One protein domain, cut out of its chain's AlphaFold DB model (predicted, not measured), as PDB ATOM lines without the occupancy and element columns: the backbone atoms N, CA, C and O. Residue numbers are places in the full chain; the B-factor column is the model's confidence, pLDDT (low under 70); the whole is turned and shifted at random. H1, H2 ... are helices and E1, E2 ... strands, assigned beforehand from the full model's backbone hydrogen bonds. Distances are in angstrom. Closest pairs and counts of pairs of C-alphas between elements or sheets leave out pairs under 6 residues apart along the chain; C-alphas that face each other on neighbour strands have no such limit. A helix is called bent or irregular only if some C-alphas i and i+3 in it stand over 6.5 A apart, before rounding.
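Overview. This is residues 92 to 230 of the 341 residues of an uncharacterized protein of uncultured bacterium (UniProt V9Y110). A strongly twisted sheet of five strands has helices packed over one face: H2 runs along the strands, and the long H3 slants away from H2 to one end of the longest axis. Short H1 packs on H2 near the E1 edge, completing two layers, helices on one face of a sheet. The 139 printed residues include H1 H2 E1 E2 E3 E4 E5 H3, class mixed; E1 to E5 form a meander, each strand the antiparallel neighbour of the one before. The whole is compact, with a radius of gyration of the C-alphas of 14.9 A and spans of 50 by 34 by 32 A.

Along the chain. After residues 92 to 107, which have no named element, find C-alpha 108 at (163.330, 133.602, 79.029), where H1, residues 108 to 114, begins. H2 is residues 124 to 142, 27.2 A. Next come E1, 147 to 150; E2, 155 to 161; E3, 164 to 174, 32.0 A; E4, 179 to 186, 22.3 A; and E5, 195 to 197. H3, 204 to 230, is 38.2 A long and ends at C-alpha 230, (138.571, 107.306, 93.453); it is irregular, with C-alphas 206 and 209 7.5 A apart, and has a kink of 30 degrees near residue 211.

Arrangement. Look across the sheet for N 149 and O 158, 2.9 A, between E1 and E2; N 159 and O 166, 2.9 A, between E2 and E3; N 171 and O 182, 2.8 A, between E3 and E4; and N 183 and O 196, 2.7 A, between E4 and E5, each within hydrogen-bond range. H2 is over E2 and E3 at a height over the sheet of 8.1 A. H3, on the same face, touches H2 with residues 204 to 212 alone, at a steep tilt of 47 degrees; the closest C-alphas, Val 133 and Glu 205, are 5.5 A apart. H1 and H2 form a helical hairpin and touch, with the C-alphas of Val 110 and Glu 135 closest at 6.2 A. H1 and H3 are apart. H1 and H2 have every O i to N i+4 pair within range, H3 19 of 23.

Size, cuts and confidence. The farthest C-alphas, Arg 177 and Glu 230, are 51.9 A apart. The printed part has no cut and no long link. Mean pLDDT of the printed part is 86.0; residues 92 to 96, 101, 177 and 190 to 192 are under 70.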
ATOM      1  N   GLN A  92     164.410 117.201 100.553       43.16
ATOM      2  CA  GLN A  92     164.540 118.023  99.341       43.16
ATOM      3  C   GLN A  92     164.568 119.536  99.647       43.16
ATOM      4  O   GLN A  92     165.169 120.299  98.891       43.16
ATOM      5  N   LEU A  93     163.985 119.966 100.774       42.97
ATOM      6  CA  LEU A  93     163.938 121.357 101.265       42.97
ATOM      7  C   LEU A  93     165.279 121.905 101.787       42.97
ATOM      8  O   LEU A  93     165.422 123.110 101.980       42.97
ATOM      9  N   THR A  94     166.280 121.057 102.019       44.44
ATOM     10  CA  THR A  94     167.600 121.477 102.523       44.44
ATOM     11  C   THR A  94     168.508 122.102 101.461       44.44
ATOM     12  O   THR A  94     169.584 122.590 101.804       44.44
ATOM     13  N   ARG A  95     168.101 122.159 100.185       55.44
ATOM     14  CA  ARG A  95     168.804 122.948  99.161       55.44
ATOM     15  C   ARG A  95     168.130 124.307  99.017       55.44
ATOM     16  O   ARG A  95     167.200 124.450  98.228       55.44
ATOM     17  N   GLN A  96     168.618 125.296  99.767       64.12
ATOM     18  CA  GLN A  96     168.173 126.684  99.625       64.12
ATOM     19  C   GLN A  96     168.174 127.101  98.148       64.12
ATOM     20  O   GLN A  96     169.120 126.835  97.396       64.12
ATOM     21  N   VAL A  97     167.096 127.750  97.714       74.12
ATOM     22  CA  VAL A  97     167.063 128.409  96.411       74.12
ATOM     23  C   VAL A  97     167.885 129.694  96.516       74.12
ATOM     24  O   VAL A  97     167.471 130.585  97.252       74.12
ATOM     25  N   PRO A  98     169.033 129.815  95.816       71.50
ATOM     26  CA  PRO A  98     169.739 131.081  95.744       71.50
ATOM     27  C   PRO A  98     168.836 132.111  95.073       71.50
ATOM     28  O   PRO A  98     168.287 131.854  93.998       71.50
ATOM     29  N   VAL A  99     168.702 133.260  95.725       73.62
ATOM     30  CA  VAL A  99     168.120 134.456  95.127       73.62
ATOM     31  C   VAL A  99     169.269 135.302  94.600       73.62
ATOM     32  O   VAL A  99     170.208 135.560  95.352       73.62
ATOM     33  N   PRO A 100     169.256 135.699  93.320       71.62
ATOM     34  CA  PRO A 100     170.318 136.522  92.778       71.62
ATOM     35  C   PRO A 100     170.216 137.948  93.330       71.62
ATOM     36  O   PRO A 100     169.139 138.534  93.341       71.62
ATOM     37  N   GLU A 101     171.351 138.524  93.731       69.38
ATOM     38  CA  GLU A 101     171.447 139.940  94.128       69.38
ATOM     39  C   GLU A 101     171.303 140.890  92.924       69.38
ATOM     40  O   GLU A 101     170.954 142.059  93.075       69.38
ATOM     41  N   LEU A 102     171.567 140.385  91.710       70.75
ATOM     42  CA  LEU A 102     171.508 141.120  90.447       70.75
ATOM     43  C   LEU A 102     170.807 140.290  89.365       70.75
ATOM     44  O   LEU A 102     171.063 139.099  89.213       70.75
ATOM     45  N   LEU A 103     169.963 140.929  88.551       75.19
ATOM     46  CA  LEU A 103     169.222 140.278  87.461       75.19
ATOM     47  C   LEU A 103     170.074 140.098  86.189       75.19
ATOM     48  O   LEU A 103     169.767 140.673  85.137       75.19
ATOM     49  N   THR A 104     171.147 139.313  86.281       71.69
ATOM     50  CA  THR A 104     172.005 138.949  85.145       71.69
ATOM     51  C   THR A 104     171.597 137.590  84.569       71.69
ATOM     52  O   THR A 104     171.454 136.612  85.293       71.69
ATOM     53  N   GLY A 105     171.387 137.523  83.247       77.31
ATOM     54  CA  GLY A 105     171.033 136.277  82.555       77.31
ATOM     55  C   GLY A 105     169.676 135.699  82.969       77.31
ATOM     56  O   GLY A 105     169.615 134.561  83.425       77.31
ATOM     57  N   LEU A 106     168.598 136.476  82.816       87.06
ATOM     58  CA  LEU A 106     167.248 136.045  83.185       87.06
ATOM     59  C   LEU A 106     166.793 134.793  82.437       87.06
ATOM     60  O   LEU A 106     167.124 134.576  81.268       87.06
ATOM     61  N   HIS A 107     165.938 134.015  83.092       92.00
ATOM     62  CA  HIS A 107     165.174 132.982  82.420       92.00
ATOM     63  C   HIS A 107     164.261 133.614  81.339       92.00
ATOM     64  O   HIS A 107     163.644 134.651  81.607       92.00
ATOM     65  N   PRO A 108     164.092 133.008  80.141       92.44
ATOM     66  CA  PRO A 108     163.330 133.602  79.029       92.44
ATOM     67  C   PRO A 108     161.912 134.063  79.395       92.44
ATOM     68  O   PRO A 108     161.430 135.093  78.929       92.44
ATOM     69  N   LEU A 109     161.251 133.316  80.281       92.12
ATOM     70  CA  LEU A 109     159.936 133.663  80.821       92.12
ATOM     71  C   LEU A 109     159.968 134.977  81.620       92.12
ATOM     72  O   LEU A 109     159.084 135.818  81.470       92.12
ATOM     73  N   VAL A 110     160.998 135.168  82.444       92.88
ATOM     74  CA  VAL A 110     161.168 136.363  83.279       92.88
ATOM     75  C   VAL A 110     161.634 137.547  82.440       92.88
ATOM     76  O   VAL A 110     161.186 138.667  82.671       92.88
ATOM     77  N   GLU A 111     162.441 137.307  81.404       93.19
ATOM     78  CA  GLU A 111     162.793 138.334  80.418       93.19
ATOM     79  C   GLU A 111     161.545 138.832  79.668       93.19
ATOM     80  O   GLU A 111     161.322 140.037  79.563       93.19
ATOM     81  N   SER A 112     160.656 137.925  79.244       91.31
ATOM     82  CA  SER A 112     159.367 138.316  78.657       91.31
ATOM     83  C   SER A 112     158.507 139.119  79.636       91.31
ATOM     84  O   SER A 112     157.807 140.042  79.217       91.31
ATOM     85  N   LEU A 113     158.532 138.773  80.927       92.06
ATOM     86  CA  LEU A 113     157.773 139.471  81.962       92.06
ATOM     87  C   LEU A 113     158.338 140.869  82.254       92.06
ATOM     88  O   LEU A 113     157.569 141.800  82.478       92.06
ATOM     89  N   ARG A 114     159.665 141.046  82.198       90.75
ATOM     90  CA  ARG A 114     160.335 142.347  82.367       90.75
ATOM     91  C   ARG A 114     159.817 143.393  81.369       90.75
ATOM     92  O   ARG A 114     159.718 144.569  81.718       90.75
ATOM     93  N   GLY A 115     159.459 142.972  80.153       88.31
ATOM     94  CA  GLY A 115     158.851 143.835  79.133       88.31
ATOM     95  C   GLY A 115     157.394 144.240  79.410       88.31
ATOM     96  O   GLY A 115     156.901 145.180  78.793       88.31
ATOM     97  N   GLN A 116     156.709 143.575  80.342       90.19
ATOM     98  CA  GLN A 116     155.278 143.740  80.639       90.19
ATOM     99  C   GLN A 116     155.086 144.472  81.974       90.19
ATOM    100  O   GLN A 116     154.608 143.914  82.965       90.19
ATOM    101  N   ARG A 117     155.524 145.737  82.025       85.25
ATOM    102  CA  ARG A 117     155.547 146.540  83.264       85.25
ATOM    103  C   ARG A 117     154.172 146.751  83.897       85.25
ATOM    104  O   ARG A 117     154.095 146.906  85.108       85.25
ATOM    105  N   ASP A 118     153.109 146.726  83.102       88.56
ATOM    106  CA  ASP A 118     151.710 146.821  83.536       88.56
ATOM    107  C   ASP A 118     151.275 145.666  84.453       88.56
ATOM    108  O   ASP A 118     150.284 145.778  85.177       88.56
ATOM    109  N   ARG A 119     152.027 144.563  84.446       89.38
ATOM    110  CA  ARG A 119     151.765 143.379  85.271       89.38
ATOM    111  C   ARG A 119     152.577 143.345  86.560       89.38
ATOM    112  O   ARG A 119     152.294 142.523  87.427       89.38
ATOM    113  N   LEU A 120     153.601 144.184  86.670       91.50
ATOM    114  CA  LEU A 120     154.486 144.246  87.828       91.50
ATOM    115  C   LEU A 120     153.957 145.259  88.863       91.50
ATOM    116  O   LEU A 120     153.077 146.061  88.549       91.50
ATOM    117  N   PRO A 121     154.480 145.241  90.104       91.56
ATOM    118  CA  PRO A 121     154.232 146.295  91.085       91.56
ATOM    119  C   PRO A 121     154.399 147.718  90.531       91.56
ATOM    120  O   PRO A 121     155.185 147.953  89.613       91.56
ATOM    121  N   GLU A 122     153.686 148.688  91.104       89.75
ATOM    122  CA  GLU A 122     153.719 150.068  90.606       89.75
ATOM    123  C   GLU A 122     155.084 150.726  90.854       89.75
ATOM    124  O   GLU A 122     155.587 151.445  89.989       89.75
ATOM    125  N   SER A 123     155.704 150.488  92.016       90.00
ATOM    126  CA  SER A 123     157.016 151.069  92.319       90.00
ATOM    127  C   SER A 123     158.164 150.339  91.619       90.00
ATOM    128  O   SER A 123     158.257 149.113  91.632       90.00
ATOM    129  N   ALA A 124     159.099 151.107  91.050       87.31
ATOM    130  CA  ALA A 124     160.267 150.575  90.340       87.31
ATOM    131  C   ALA A 124     161.154 149.662  91.215       87.31
ATOM    132  O   ALA A 124     161.737 148.691  90.725       87.31
ATOM    133  N   GLU A 125     161.220 149.946  92.518       87.50
ATOM    134  CA  GLU A 125     161.883 149.091  93.504       87.50
ATOM    135  C   GLU A 125     161.215 147.710  93.566       87.50
ATOM    136  O   GLU A 125     161.863 146.689  93.325       87.50
ATOM    137  N   ASN A 126     159.895 147.669  93.777       91.88
ATOM    138  CA  ASN A 126     159.157 146.412  93.850       91.88
ATOM    139  C   ASN A 126     159.043 145.696  92.497       91.88
ATOM    140  O   ASN A 126     158.901 144.477  92.486       91.88
ATOM    141  N   GLN A 127     159.171 146.392  91.362       92.19
ATOM    142  CA  GLN A 127     159.313 145.747  90.046       92.19
ATOM    143  C   GLN A 127     160.585 144.902  89.980       92.19
ATOM    144  O   GLN A 127     160.538 143.737  89.587       92.19
ATOM    145  N   SER A 128     161.716 145.474  90.399       91.19
ATOM    146  CA  SER A 128     163.011 144.783  90.370       91.19
ATOM    147  C   SER A 128     163.008 143.589  91.326       91.19
ATOM    148  O   SER A 128     163.398 142.483  90.950       91.19
ATOM    149  N   ARG A 129     162.466 143.788  92.531       93.12
ATOM    150  CA  ARG A 129     162.297 142.740  93.546       93.12
ATOM    151  C   ARG A 129     161.347 141.627  93.111       93.12
ATOM    152  O   ARG A 129     161.677 140.451  93.244       93.12
ATOM    153  N   ALA A 130     160.211 141.966  92.500       94.19
ATOM    154  CA  ALA A 130     159.291 140.978  91.940       94.19
ATOM    155  C   ALA A 130     159.977 140.089  90.893       94.19
ATOM    156  O   ALA A 130     159.806 138.871  90.922       94.19
ATOM    157  N   LEU A 131     160.787 140.676  90.006       94.06
ATOM    158  CA  LEU A 131     161.545 139.913  89.013       94.06
ATOM    159  C   LEU A 131     162.589 138.993  89.670       94.06
ATOM    160  O   LEU A 131     162.717 137.854  89.228       94.06
ATOM    161  N   MET A 132     163.270 139.420  90.743       93.38
ATOM    162  CA  MET A 132     164.208 138.560  91.495       93.38
ATOM    163  C   MET A 132     163.504 137.353  92.120       93.38
ATOM    164  O   MET A 132     163.970 136.218  91.990       93.38
ATOM    165  N   VAL A 133     162.355 137.582  92.759       93.75
ATOM    166  CA  VAL A 133     161.541 136.518  93.363       93.75
ATOM    167  C   VAL A 133     161.079 135.527  92.298       93.75
ATOM    168  O   VAL A 133     161.234 134.319  92.470       93.75
ATOM    169  N   VAL A 134     160.542 136.026  91.181       95.25
ATOM    170  CA  VAL A 134     160.043 135.179  90.091       95.25
ATOM    171  C   VAL A 134     161.176 134.390  89.427       95.25
ATOM    172  O   VAL A 134     161.019 133.191  89.219       95.25
ATOM    173  N   GLU A 135     162.322 135.013  89.150       94.81
ATOM    174  CA  GLU A 135     163.513 134.337  88.611       94.81
ATOM    175  C   GLU A 135     163.963 133.185  89.513       94.81
ATOM    176  O   GLU A 135     164.179 132.058  89.059       94.81
ATOM    177  N   SER A 136     164.033 133.453  90.816       94.00
ATOM    178  CA  SER A 136     164.435 132.466  91.819       94.00
ATOM    179  C   SER A 136     163.435 131.318  91.909       94.00
ATOM    180  O   SER A 136     163.831 130.153  91.977       94.00
ATOM    181  N   LEU A 137     162.136 131.627  91.862       94.50
ATOM    182  CA  LEU A 137     161.067 130.631  91.851       94.50
ATOM    183  C   LEU A 137     161.130 129.745  90.612       94.50
ATOM    184  O   LEU A 137     161.059 128.528  90.750       94.50
ATOM    185  N   VAL A 138     161.292 130.335  89.427       95.31
ATOM    186  CA  VAL A 138     161.360 129.602  88.159       95.31
ATOM    187  C   VAL A 138     162.549 128.643  88.166       95.31
ATOM    188  O   VAL A 138     162.363 127.435  88.039       95.31
ATOM    189  N   ARG A 139     163.756 129.139  88.459       93.00
ATOM    190  CA  ARG A 139     164.955 128.282  88.541       93.00
ATOM    191  C   ARG A 139     164.890 127.275  89.683       93.00
ATOM    192  O   ARG A 139     165.498 126.206  89.624       93.00
ATOM    193  N   GLY A 140     164.234 127.632  90.782       91.50
ATOM    194  CA  GLY A 140     163.994 126.736  91.908       91.50
ATOM    195  C   GLY A 140     163.021 125.612  91.561       91.50
ATOM    196  O   GLY A 140     163.223 124.487  92.016       91.50
ATOM    197  N   ALA A 141     162.004 125.897  90.752       92.19
ATOM    198  CA  ALA A 141     161.052 124.919  90.249       92.19
ATOM    199  C   ALA A 141     161.712 123.972  89.233       92.19
ATOM    200  O   ALA A 141     161.624 122.759  89.404       92.19
ATOM    201  N   GLU A 142     162.462 124.496  88.263       91.06
ATOM    202  CA  GLU A 142     163.157 123.682  87.250       91.06
ATOM    203  C   GLU A 142     164.207 122.747  87.857       91.06
ATOM    204  O   GLU A 142     164.291 121.579  87.487       91.06
ATOM    205  N   ARG A 143     164.965 123.210  88.863       89.75
ATOM    206  CA  ARG A 143     165.904 122.349  89.614       89.75
ATOM    207  C   ARG A 143     165.226 121.206  90.367       89.75
ATOM    208  O   ARG A 143     165.906 120.269  90.774       89.75
ATOM    209  N   ARG A 144     163.917 121.314  90.598       86.00
ATOM    210  CA  ARG A 144     163.069 120.279  91.199       86.00
ATOM    211  C   ARG A 144     162.263 119.514  90.147       86.00
ATOM    212  O   ARG A 144     161.322 118.823  90.516       86.00
ATOM    213  N   GLU A 145     162.603 119.677  88.867       89.00
ATOM    214  CA  GLU A 145     161.922 119.047  87.729       89.00
ATOM    215  C   GLU A 145     160.423 119.392  87.658       89.00
ATOM    216  O   GLU A 145     159.607 118.652  87.108       89.00
ATOM    217  N   LEU A 146     160.042 120.541  88.220       92.06
ATOM    218  CA  LEU A 146     158.693 121.073  88.107       92.06
ATOM    219  C   LEU A 146     158.562 121.846  86.800       92.06
ATOM    220  O   LEU A 146     159.480 122.547  86.376       92.06
ATOM    221  N   GLY A 147     157.384 121.764  86.183       92.88
ATOM    222  CA  GLY A 147     157.090 122.570  85.004       92.88
ATOM    223  C   GLY A 147     156.903 124.039  85.378       92.88
ATOM    224  O   GLY A 147     156.387 124.359  86.448       92.88
ATOM    225  N   VAL A 148     157.268 124.942  84.476       96.75
ATOM    226  CA  VAL A 148     157.042 126.386  84.612       96.75
ATOM    227  C   VAL A 148     156.494 126.930  83.303       96.75
ATOM    228  O   VAL A 148     156.929 126.532  82.223       96.75
ATOM    229  N   ARG A 149     155.511 127.828  83.373       95.81
ATOM    230  CA  ARG A 149     154.977 128.496  82.181       95.81
ATOM    231  C   ARG A 149     154.529 129.918  82.467       95.81
ATOM    232  O   ARG A 149     154.215 130.275  83.603       95.81
ATOM    233  N   GLY A 150     154.533 130.734  81.416       91.69
ATOM    234  CA  GLY A 150     154.003 132.088  81.479       91.69
ATOM    235  C   GLY A 150     152.506 132.050  81.772       91.69
ATOM    236  O   GLY A 150     151.792 131.172  81.284       91.69
ATOM    237  N   ALA A 151     152.050 133.006  82.570       91.31
ATOM    238  CA  ALA A 151     150.641 133.195  82.885       91.31
ATOM    239  C   ALA A 151     150.153 134.547  82.354       91.31
ATOM    240  O   ALA A 151     150.945 135.350  81.851       91.31
ATOM    241  N   THR A 152     148.854 134.815  82.481       86.62
ATOM    242  CA  THR A 152     148.205 136.062  82.048       86.62
ATOM    243  C   THR A 152     147.526 136.782  83.213       86.62
ATOM    244  O   THR A 152     147.243 136.195  84.259       86.62
ATOM    245  N   GLY A 153     147.223 138.070  83.030       87.94
ATOM    246  CA  GLY A 153     146.585 138.890  84.061       87.94
ATOM    247  C   GLY A 153     147.492 139.089  85.280       87.94
ATOM    248  O   GLY A 153     148.688 139.340  85.133       87.94
ATOM    249  N   ARG A 154     146.915 138.958  86.484       87.19
ATOM    250  CA  ARG A 154     147.600 139.172  87.777       87.19
ATOM    251  C   ARG A 154     148.600 138.083  88.162       87.19
ATOM    252  O   ARG A 154     149.442 138.300  89.028       87.19
ATOM    253  N   THR A 155     148.491 136.905  87.560       93.69
ATOM    254  CA  THR A 155     149.419 135.798  87.791       93.69
ATOM    255  C   THR A 155     150.628 135.999  86.913       93.69
ATOM    256  O   THR A 155     150.470 136.046  85.702       93.69
ATOM    257  N   LEU A 156     151.817 136.123  87.497       94.25
ATOM    258  CA  LEU A 156     153.044 136.376  86.745       94.25
ATOM    259  C   LEU A 156     153.543 135.094  86.080       94.25
ATOM    260  O   LEU A 156     153.824 135.081  84.882       94.25
ATOM    261  N   VAL A 157     153.583 134.007  86.851       96.69
ATOM    262  CA  VAL A 157     154.065 132.693  86.414       96.69
ATOM    263  C   VAL A 157     153.203 131.586  86.997       96.69
ATOM    264  O   VAL A 157     152.608 131.753  88.064       96.69
ATOM    265  N   GLU A 158     153.159 130.444  86.324       97.19
ATOM    266  CA  GLU A 158     152.555 129.224  86.856       97.19
ATOM    267  C   GLU A 158     153.607 128.132  87.019       97.19
ATOM    268  O   GLU A 158     154.356 127.831  86.087       97.19
ATOM    269  N   VAL A 159     153.623 127.521  88.201       96.62
ATOM    270  CA  VAL A 159     154.426 126.335  88.514       96.62
ATOM    271  C   VAL A 159     153.523 125.109  88.423       96.62
ATOM    272  O   VAL A 159     152.450 125.075  89.025       96.62
ATOM    273  N   ILE A 160     153.941 124.100  87.668       95.88
ATOM    274  CA  ILE A 160     153.212 122.850  87.472       95.88
ATOM    275  C   ILE A 160     153.768 121.804  88.432       95.88
ATOM    276  O   ILE A 160     154.876 121.301  88.242       95.88
ATOM    277  N   ALA A 161     152.986 121.455  89.451       91.06
ATOM    278  CA  ALA A 161     153.349 120.453  90.446       91.06
ATOM    279  C   ALA A 161     152.267 119.370  90.514       91.06
ATOM    280  O   ALA A 161     151.080 119.671  90.628       91.06
ATOM    281  N   GLY A 162     152.661 118.098  90.396       85.81
ATOM    282  CA  GLY A 162     151.712 116.975  90.371       85.81
ATOM    283  C   GLY A 162     150.679 117.061  89.236       85.81
ATOM    284  O   GLY A 162     149.542 116.637  89.417       85.81
ATOM    285  N   GLY A 163     151.049 117.666  88.100       89.50
ATOM    286  CA  GLY A 163     150.148 117.913  86.965       89.50
ATOM    287  C   GLY A 163     149.164 119.075  87.160       89.50
ATOM    288  O   GLY A 163     148.318 119.300  86.300       89.50
ATOM    289  N   MET A 164     149.267 119.821  88.264       92.12
ATOM    290  CA  MET A 164     148.361 120.920  88.600       92.12
ATOM    291  C   MET A 164     149.065 122.278  88.486       92.12
ATOM    292  O   MET A 164     150.192 122.407  88.966       92.12
ATOM    293  N   PRO A 165     148.426 123.299  87.880       95.31
ATOM    294  CA  PRO A 165     148.998 124.635  87.801       95.31
ATOM    295  C   PRO A 165     148.792 125.423  89.101       95.31
ATOM    296  O   PRO A 165     147.681 125.504  89.634       95.31
ATOM    297  N   TYR A 166     149.869 126.052  89.568       94.88
ATOM    298  CA  TYR A 166     149.898 126.953  90.715       94.88
ATOM    299  C   TYR A 166     150.370 128.331  90.279       94.88
ATOM    300  O   TYR A 166     151.537 128.519  89.937       94.88
ATOM    301  N   GLY A 167     149.453 129.294  90.279       95.38
ATOM    302  CA  GLY A 167     149.731 130.657  89.853       95.38
ATOM    303  C   GLY A 167     150.393 131.470  90.957       95.38
ATOM    304  O   GLY A 167     149.830 131.601  92.044       95.38
ATOM    305  N   VAL A 168     151.543 132.065  90.660       96.19
ATOM    306  CA  VAL A 168     152.247 132.999  91.542       96.19
ATOM    307  C   VAL A 168     151.868 134.427  91.161       96.19
ATOM    308  O   VAL A 168     152.082 134.870  90.031       96.19
ATOM    309  N   GLN A 169     151.305 135.150  92.121       95.19
ATOM    310  CA  GLN A 169     150.946 136.559  92.001       95.19
ATOM    311  C   GLN A 169     151.877 137.383  92.877       95.19
ATOM    312  O   GLN A 169     152.155 136.991  94.010       95.19
ATOM    313  N   VAL A 170     152.324 138.530  92.376       94.69
ATOM    314  CA  VAL A 170     153.111 139.488  93.154       94.69
ATOM    315  C   VAL A 170     152.381 140.820  93.143       94.69
ATOM    316  O   VAL A 170     151.879 141.258  92.111       94.69
ATOM    317  N   SER A 171     152.277 141.439  94.308       92.81
ATOM    318  CA  SER A 171     151.531 142.671  94.526       92.81
ATOM    319  C   SER A 171     152.288 143.594  95.467       92.81
ATOM    320  O   SER A 171     153.160 143.162  96.220       92.81
ATOM    321  N   GLU A 172     151.933 144.869  95.422       91.69
ATOM    322  CA  GLU A 172     152.458 145.890  96.314       91.69
ATOM    323  C   GLU A 172     151.387 146.303  97.319       91.69
ATOM    324  O   GLU A 172     150.256 146.627  96.957       91.69
ATOM    325  N   GLN A 173     151.753 146.305  98.596       87.69
ATOM    326  CA  GLN A 173     150.910 146.782  99.680       87.69
ATOM    327  C   GLN A 173     151.437 148.129 100.169       87.69
ATOM    328  O   GLN A 173     152.525 148.222 100.742       87.69
ATOM    329  N   ARG A 174     150.648 149.185  99.953       82.56
ATOM    330  CA  ARG A 174     150.941 150.527 100.467       82.56
ATOM    331  C   ARG A 174     150.458 150.657 101.908       82.56
ATOM    332  O   ARG A 174     149.257 150.660 102.170       82.56
ATOM    333  N   ALA A 175     151.395 150.815 102.836       72.31
ATOM    334  CA  ALA A 175     151.129 151.317 104.180       72.31
ATOM    335  C   ALA A 175     151.480 152.812 104.260       72.31
ATOM    336  O   ALA A 175     152.173 153.342 103.396       72.31
ATOM    337  N   LYS A 176     151.056 153.501 105.332       70.56
ATOM    338  CA  LYS A 176     151.232 154.961 105.514       70.56
ATOM    339  C   LYS A 176     152.662 155.495 105.292       70.56
ATOM    340  O   LYS A 176     152.807 156.691 105.075       70.56
ATOM    341  N   ARG A 177     153.704 154.661 105.410       68.31
ATOM    342  CA  ARG A 177     155.118 155.067 105.277       68.31
ATOM    343  C   ARG A 177     155.999 154.113 104.467       68.31
ATOM    344  O   ARG A 177     157.165 154.423 104.281       68.31
ATOM    345  N   LEU A 178     155.486 152.957 104.042       75.88
ATOM    346  CA  LEU A 178     156.286 151.903 103.412       75.88
ATOM    347  C   LEU A 178     155.461 151.160 102.362       75.88
ATOM    348  O   LEU A 178     154.275 150.885 102.571       75.88
ATOM    349  N   THR A 179     156.114 150.802 101.264       83.56
ATOM    350  CA  THR A 179     155.615 149.913 100.215       83.56
ATOM    351  C   THR A 179     156.198 148.525 100.417       83.56
ATOM    352  O   THR A 179     157.412 148.359 100.391       83.56
ATOM    353  N   ARG A 180     155.341 147.528 100.638       89.81
ATOM    354  CA  ARG A 180     155.756 146.138 100.877       89.81
ATOM    355  C   ARG A 180     155.442 145.265  99.678       89.81
ATOM    356  O   ARG A 180     154.340 145.351  99.133       89.81
ATOM    357  N   LEU A 181     156.366 144.384  99.325       93.00
ATOM    358  CA  LEU A 181     156.126 143.329  98.358       93.00
ATOM    359  C   LEU A 181     155.326 142.203  99.019       93.00
ATOM    360  O   LEU A 181     155.581 141.825 100.165       93.00
ATOM    361  N   ALA A 182     154.345 141.667  98.299       93.62
ATOM    362  CA  ALA A 182     153.553 140.529  98.734       93.62
ATOM    363  C   ALA A 182     153.379 139.512  97.604       93.62
ATOM    364  O   ALA A 182     152.943 139.860  96.508       93.62
ATOM    365  N   VAL A 183     153.665 138.245  97.890       95.50
ATOM    366  CA  VAL A 183     153.502 137.101  96.989       95.50
ATOM    367  C   VAL A 183     152.316 136.273  97.447       95.50
ATOM    368  O   VAL A 183     152.202 135.959  98.627       95.50
ATOM    369  N   THR A 184     151.448 135.884  96.522       94.56
ATOM    370  CA  THR A 184     150.294 135.016  96.784       94.56
ATOM    371  C   THR A 184     150.324 133.828  95.831       94.56
ATOM    372  O   THR A 184     150.608 133.994  94.644       94.56
ATOM    373  N   ILE A 185     150.011 132.632  96.335       93.81
ATOM    374  CA  ILE A 185     149.834 131.440  95.495       93.81
ATOM    375  C   ILE A 185     148.346 131.169  95.305       93.81
ATOM    376  O   ILE A 185     147.594 130.991  96.269       93.81
ATOM    377  N   THR A 186     147.957 131.024  94.047       91.75
ATOM    378  CA  THR A 186     146.627 130.608  93.591       91.75
ATOM    379  C   THR A 186     146.680 129.197  92.998       91.75
ATOM    380  O   THR A 186     147.743 128.737  92.583       91.75
ATOM    381  N   GLY A 187     145.552 128.484  92.980       86.38
ATOM    382  CA  GLY A 187     145.456 127.115  92.452       86.38
ATOM    383  C   GLY A 187     144.754 126.149  93.410       86.38
ATOM    384  O   GLY A 187     144.430 126.512  94.541       86.38
ATOM    385  N   GLN A 188     144.506 124.917  92.953       80.56
ATOM    386  CA  GLN A 188     143.820 123.886  93.745       80.56
ATOM    387  C   GLN A 188     144.682 123.396  94.915       80.56
ATOM    388  O   GLN A 188     145.848 123.046  94.740       80.56
ATOM    389  N   GLY A 189     144.101 123.302  96.106       74.62
ATOM    390  CA  GLY A 189     144.790 122.829  97.301       74.62
ATOM    391  C   GLY A 189     143.943 123.023  98.551       74.62
ATOM    392  O   GLY A 189     142.796 123.455  98.470       74.62
ATOM    393  N   PHE A 190     144.524 122.708  99.704       65.56
ATOM    394  CA  PHE A 190     143.947 123.055 101.001       65.56
ATOM    395  C   PHE A 190     144.183 124.537 101.327       65.56
ATOM    396  O   PHE A 190     145.053 125.170 100.723       65.56
ATOM    397  N   ASP A 191     143.471 125.061 102.330       67.06
ATOM    398  CA  ASP A 191     143.707 126.395 102.900       67.06
ATOM    399  C   ASP A 191     145.047 126.449 103.662       67.06
ATOM    400  O   ASP A 191     145.112 126.467 104.900       67.06
ATOM    401  N   GLY A 192     146.142 126.391 102.909       67.81
ATOM    402  CA  GLY A 192     147.500 126.580 103.392       67.81
ATOM    403  C   GLY A 192     147.852 128.055 103.532       67.81
ATOM    404  O   GLY A 192     146.975 128.919 103.603       67.81
ATOM    405  N   ARG A 193     149.148 128.375 103.597       78.81
ATOM    406  CA  ARG A 193     149.571 129.779 103.690       78.81
ATOM    407  C   ARG A 193     149.222 130.467 102.363       78.81
ATOM    408  O   ARG A 193     149.712 130.016 101.326       78.81
ATOM    409  N   PRO A 194     148.367 131.509 102.350       74.38
ATOM    410  CA  PRO A 194     147.912 132.101 101.095       74.38
ATOM    411  C   PRO A 194     148.998 132.972 100.456       74.38
ATOM    412  O   PRO A 194     149.068 133.043  99.232       74.38
ATOM    413  N   GLY A 195     149.872 133.575 101.270       88.00
ATOM    414  CA  GLY A 195     150.925 134.455 100.789       88.00
ATOM    415  C   GLY A 195     152.032 134.785 101.794       88.00
ATOM    416  O   GLY A 195     152.000 134.388 102.967       88.00
ATOM    417  N   TRP A 196     153.007 135.539 101.295       93.00
ATOM    418  CA  TRP A 196     154.191 136.046 101.980       93.00
ATOM    419  C   TRP A 196     154.273 137.538 101.718       93.00
ATOM    420  O   TRP A 196     154.062 137.977 100.595       93.00
ATOM    421  N   THR A 197     154.570 138.313 102.746       92.50
ATOM    422  CA  THR A 197     154.709 139.765 102.654       92.50
ATOM    423  C   THR A 197     155.992 140.150 103.359       92.50
ATOM    424  O   THR A 197     156.377 139.462 104.306       92.50
ATOM    425  N   ASP A 198     156.620 141.239 102.922       90.25
ATOM    426  CA  ASP A 198     157.812 141.764 103.580       90.25
ATOM    427  C   ASP A 198     157.589 141.929 105.086       90.25
ATOM    428  O   ASP A 198     156.650 142.605 105.540       90.25
ATOM    429  N   GLY A 199     158.471 141.286 105.848       83.50
ATOM    430  CA  GLY A 199     158.604 141.469 107.282       83.50
ATOM    431  C   GLY A 199     159.620 142.566 107.609       83.50
ATOM    432  O   GLY A 199     160.387 142.974 106.741       83.50
ATOM    433  N   PRO A 200     159.645 143.046 108.863       76.50
ATOM    434  CA  PRO A 200     160.641 144.021 109.312       76.50
ATOM    435  C   PRO A 200     162.082 143.502 109.191       76.50
ATOM    436  O   PRO A 200     162.965 144.278 108.852       76.50
ATOM    437  N   ASP A 201     162.286 142.198 109.395       78.56
ATOM    438  CA  ASP A 201     163.615 141.568 109.444       78.56
ATOM    439  C   ASP A 201     163.812 140.497 108.365       78.56
ATOM    440  O   ASP A 201     164.799 139.769 108.381       78.56
ATOM    441  N   ARG A 202     162.835 140.335 107.462       83.56
ATOM    442  CA  ARG A 202     162.870 139.283 106.444       83.56
ATOM    443  C   ARG A 202     162.134 139.706 105.172       83.56
ATOM    444  O   ARG A 202     160.898 139.780 105.192       83.56
ATOM    445  N   PRO A 203     162.858 139.972 104.076       88.94
ATOM    446  CA  PRO A 203     162.254 140.303 102.797       88.94
ATOM    447  C   PRO A 203     161.647 139.050 102.141       88.94
ATOM    448  O   PRO A 203     162.041 137.914 102.428       88.94
ATOM    449  N   VAL A 204     160.659 139.239 101.264       91.06
ATOM    450  CA  VAL A 204     159.971 138.143 100.550       91.06
ATOM    451  C   VAL A 204     160.928 137.233  99.771       91.06
ATOM    452  O   VAL A 204     160.672 136.035  99.644       91.06
ATOM    453  N   GLU A 205     162.026 137.775  99.268       90.88
ATOM    454  CA  GLU A 205     163.094 137.078  98.558       90.88
ATOM    455  C   GLU A 205     163.589 135.858  99.346       90.88
ATOM    456  O   GLU A 205     163.681 134.754  98.811       90.88
ATOM    457  N   GLU A 206     163.771 135.996 100.657       86.50
ATOM    458  CA  GLU A 206     164.226 134.905 101.526       86.50
ATOM    459  C   GLU A 206     163.160 133.823 101.775       86.50
ATOM    460  O   GLU A 206     163.404 132.837 102.479       86.50
ATOM    461  N   THR A 207     161.954 133.992 101.232       87.75
ATOM    462  CA  THR A 207     160.829 133.057 101.386       87.75
ATOM    463  C   THR A 207     160.558 132.225 100.133       87.75
ATOM    464  O   THR A 207     159.650 131.396 100.145       87.75
ATOM    465  N   VAL A 208     161.359 132.373  99.070       91.00
ATOM    466  CA  VAL A 208     161.208 131.623  97.805       91.00
ATOM    467  C   VAL A 208     161.147 130.110  98.029       91.00
ATOM    468  O   VAL A 208     160.307 129.429  97.439       91.00
ATOM    469  N   GLU A 209     161.979 129.583  98.929       86.25
ATOM    470  CA  GLU A 209     161.941 128.165  99.286       86.25
ATOM    471  C   GLU A 209     160.606 127.775  99.930       86.25
ATOM    472  O   GLU A 209     160.010 126.770  99.562       86.25
ATOM    473  N   GLU A 210     160.086 128.599 100.842       87.56
ATOM    474  CA  GLU A 210     158.791 128.352 101.484       87.56
ATOM    475  C   GLU A 210     157.627 128.407 100.494       87.56
ATOM    476  O   GLU A 210     156.657 127.664 100.652       87.56
ATOM    477  N   ILE A 211     157.721 129.276  99.484       91.12
ATOM    478  CA  ILE A 211     156.728 129.405  98.415       91.12
ATOM    479  C   ILE A 211     156.682 128.110  97.600       91.12
ATOM    480  O   ILE A 211     155.614 127.503  97.484       91.12
ATOM    481  N   LEU A 212     157.826 127.622  97.108       90.12
ATOM    482  CA  LEU A 212     157.894 126.321  96.424       90.12
ATOM    483  C   LEU A 212     157.433 125.190  97.347       90.12
ATOM    484  O   LEU A 212     156.704 124.288  96.920       90.12
ATOM    485  N   ALA A 213     157.775 125.289  98.632       85.44
ATOM    486  CA  ALA A 213     157.370 124.319  99.629       85.44
ATOM    487  C   ALA A 213     155.861 124.347  99.946       85.44
ATOM    488  O   ALA A 213     155.303 123.424 100.545       85.44
ATOM    489  N   GLU A 214     155.158 125.429  99.657       88.75
ATOM    490  CA  GLU A 214     153.702 125.474  99.760       88.75
ATOM    491  C   GLU A 214     153.068 124.902  98.490       88.75
ATOM    492  O   GLU A 214     152.144 124.099  98.598       88.75
ATOM    493  N   ILE A 215     153.601 125.232  97.307       90.81
ATOM    494  CA  ILE A 215     153.125 124.709  96.013       90.81
ATOM    495  C   ILE A 215     153.122 123.178  96.011       90.81
ATOM    496  O   ILE A 215     152.095 122.550  95.745       90.81
ATOM    497  N   LEU A 216     154.245 122.568  96.385       86.00
ATOM    498  CA  LEU A 216     154.374 121.113  96.433       86.00
ATOM    499  C   LEU A 216     153.450 120.480  97.485       86.00
ATOM    500  O   LEU A 216     152.845 119.438  97.226       86.00
ATOM    501  N   ARG A 217     153.258 121.129  98.644       83.75
ATOM    502  CA  ARG A 217     152.289 120.671  99.657       83.75
ATOM    503  C   ARG A 217     150.858 120.680  99.125       83.75
ATOM    504  O   ARG A 217     150.110 119.738  99.389       83.75
ATOM    505  N   ARG A 218     150.464 121.722  98.389       86.81
ATOM    506  CA  ARG A 218     149.133 121.793  97.771       86.81
ATOM    507  C   ARG A 218     148.959 120.713  96.703       86.81
ATOM    508  O   ARG A 218     147.915 120.065  96.693       86.81
ATOM    509  N   ALA A 219     149.982 120.467  95.883       87.38
ATOM    510  CA  ALA A 219     149.960 119.416  94.864       87.38
ATOM    511  C   ALA A 219     149.773 118.026  95.477       87.38
ATOM    512  O   ALA A 219     148.906 117.265  95.044       87.38
ATOM    513  N   GLU A 220     150.530 117.712  96.528       82.12
ATOM    514  CA  GLU A 220     150.408 116.433  97.225       82.12
ATOM    515  C   GLU A 220     149.024 116.247  97.840       82.12
ATOM    516  O   GLU A 220     148.407 115.191  97.693       82.12
ATOM    517  N   TRP A 221     148.490 117.297  98.462       83.75
ATOM    518  CA  TRP A 221     147.137 117.255  98.998       83.75
ATOM    519  C   TRP A 221     146.101 116.948  97.908       83.75
ATOM    520  O   TRP A 221     145.250 116.082  98.114       83.75
ATOM    521  N   VAL A 222     146.191 117.590  96.734       84.69
ATOM    522  CA  VAL A 222     145.273 117.321  95.611       84.69
ATOM    523  C   VAL A 222     145.383 115.868  95.146       84.69
ATOM    524  O   VAL A 222     144.352 115.222  94.950       84.69
ATOM    525  N   ARG A 223     146.603 115.323  95.018       84.69
ATOM    526  CA  ARG A 223     146.810 113.908  94.655       84.69
ATOM    527  C   ARG A 223     146.139 112.964  95.650       84.69
ATOM    528  O   ARG A 223     145.423 112.053  95.242       84.69
ATOM    529  N   GLN A 224     146.309 113.216  96.946       79.31
ATOM    530  CA  GLN A 224     145.704 112.398  97.997       79.31
ATOM    531  C   GLN A 224     144.177 112.471  97.996       79.31
ATOM    532  O   GLN A 224     143.526 111.443  98.182       79.31
ATOM    533  N   GLN A 225     143.600 113.658  97.772       82.19
ATOM    534  CA  GLN A 225     142.145 113.797  97.665       82.19
ATOM    535  C   GLN A 225     141.592 113.011  96.483       82.19
ATOM    536  O   GLN A 225     140.601 112.309  96.651       82.19
ATOM    537  N   ARG A 226     142.233 113.093  95.311       85.38
ATOM    538  CA  ARG A 226     141.790 112.351  94.121       85.38
ATOM    539  C   ARG A 226     141.850 110.848  94.346       85.38
ATOM    540  O   ARG A 226     140.851 110.176  94.138       85.38
ATOM    541  N   ALA A 227     142.965 110.349  94.877       81.19
ATOM    542  CA  ALA A 227     143.112 108.928  95.180       81.19
ATOM    543  C   ALA A 227     142.070 108.437  96.202       81.19
ATOM    544  O   ALA A 227     141.550 107.333  96.081       81.19
ATOM    545  N   GLU A 228     141.747 109.247  97.213       79.50
ATOM    546  CA  GLU A 228     140.703 108.915  98.187       79.50
ATOM    547  C   GLU A 228     139.304 108.924  97.560       79.50
ATOM    548  O   GLU A 228     138.541 107.986  97.766       79.50
ATOM    549  N   GLN A 229     138.978 109.937  96.755       82.38
ATOM    550  CA  GLN A 229     137.697 110.008  96.048       82.38
ATOM    551  C   GLN A 229     137.522 108.840  95.073       82.38
ATOM    552  O   GLN A 229     136.447 108.253  95.009       82.38
ATOM    553  N   GLU A 230     138.576 108.464  94.348       88.81
ATOM    554  CA  GLU A 230     138.571 107.306  93.453       88.81
ATOM    555  C   GLU A 230     138.332 106.003  94.219       88.81
ATOM    556  O   GLU A 230     137.506 105.196  93.785       88.81
TER     557      GLU A 230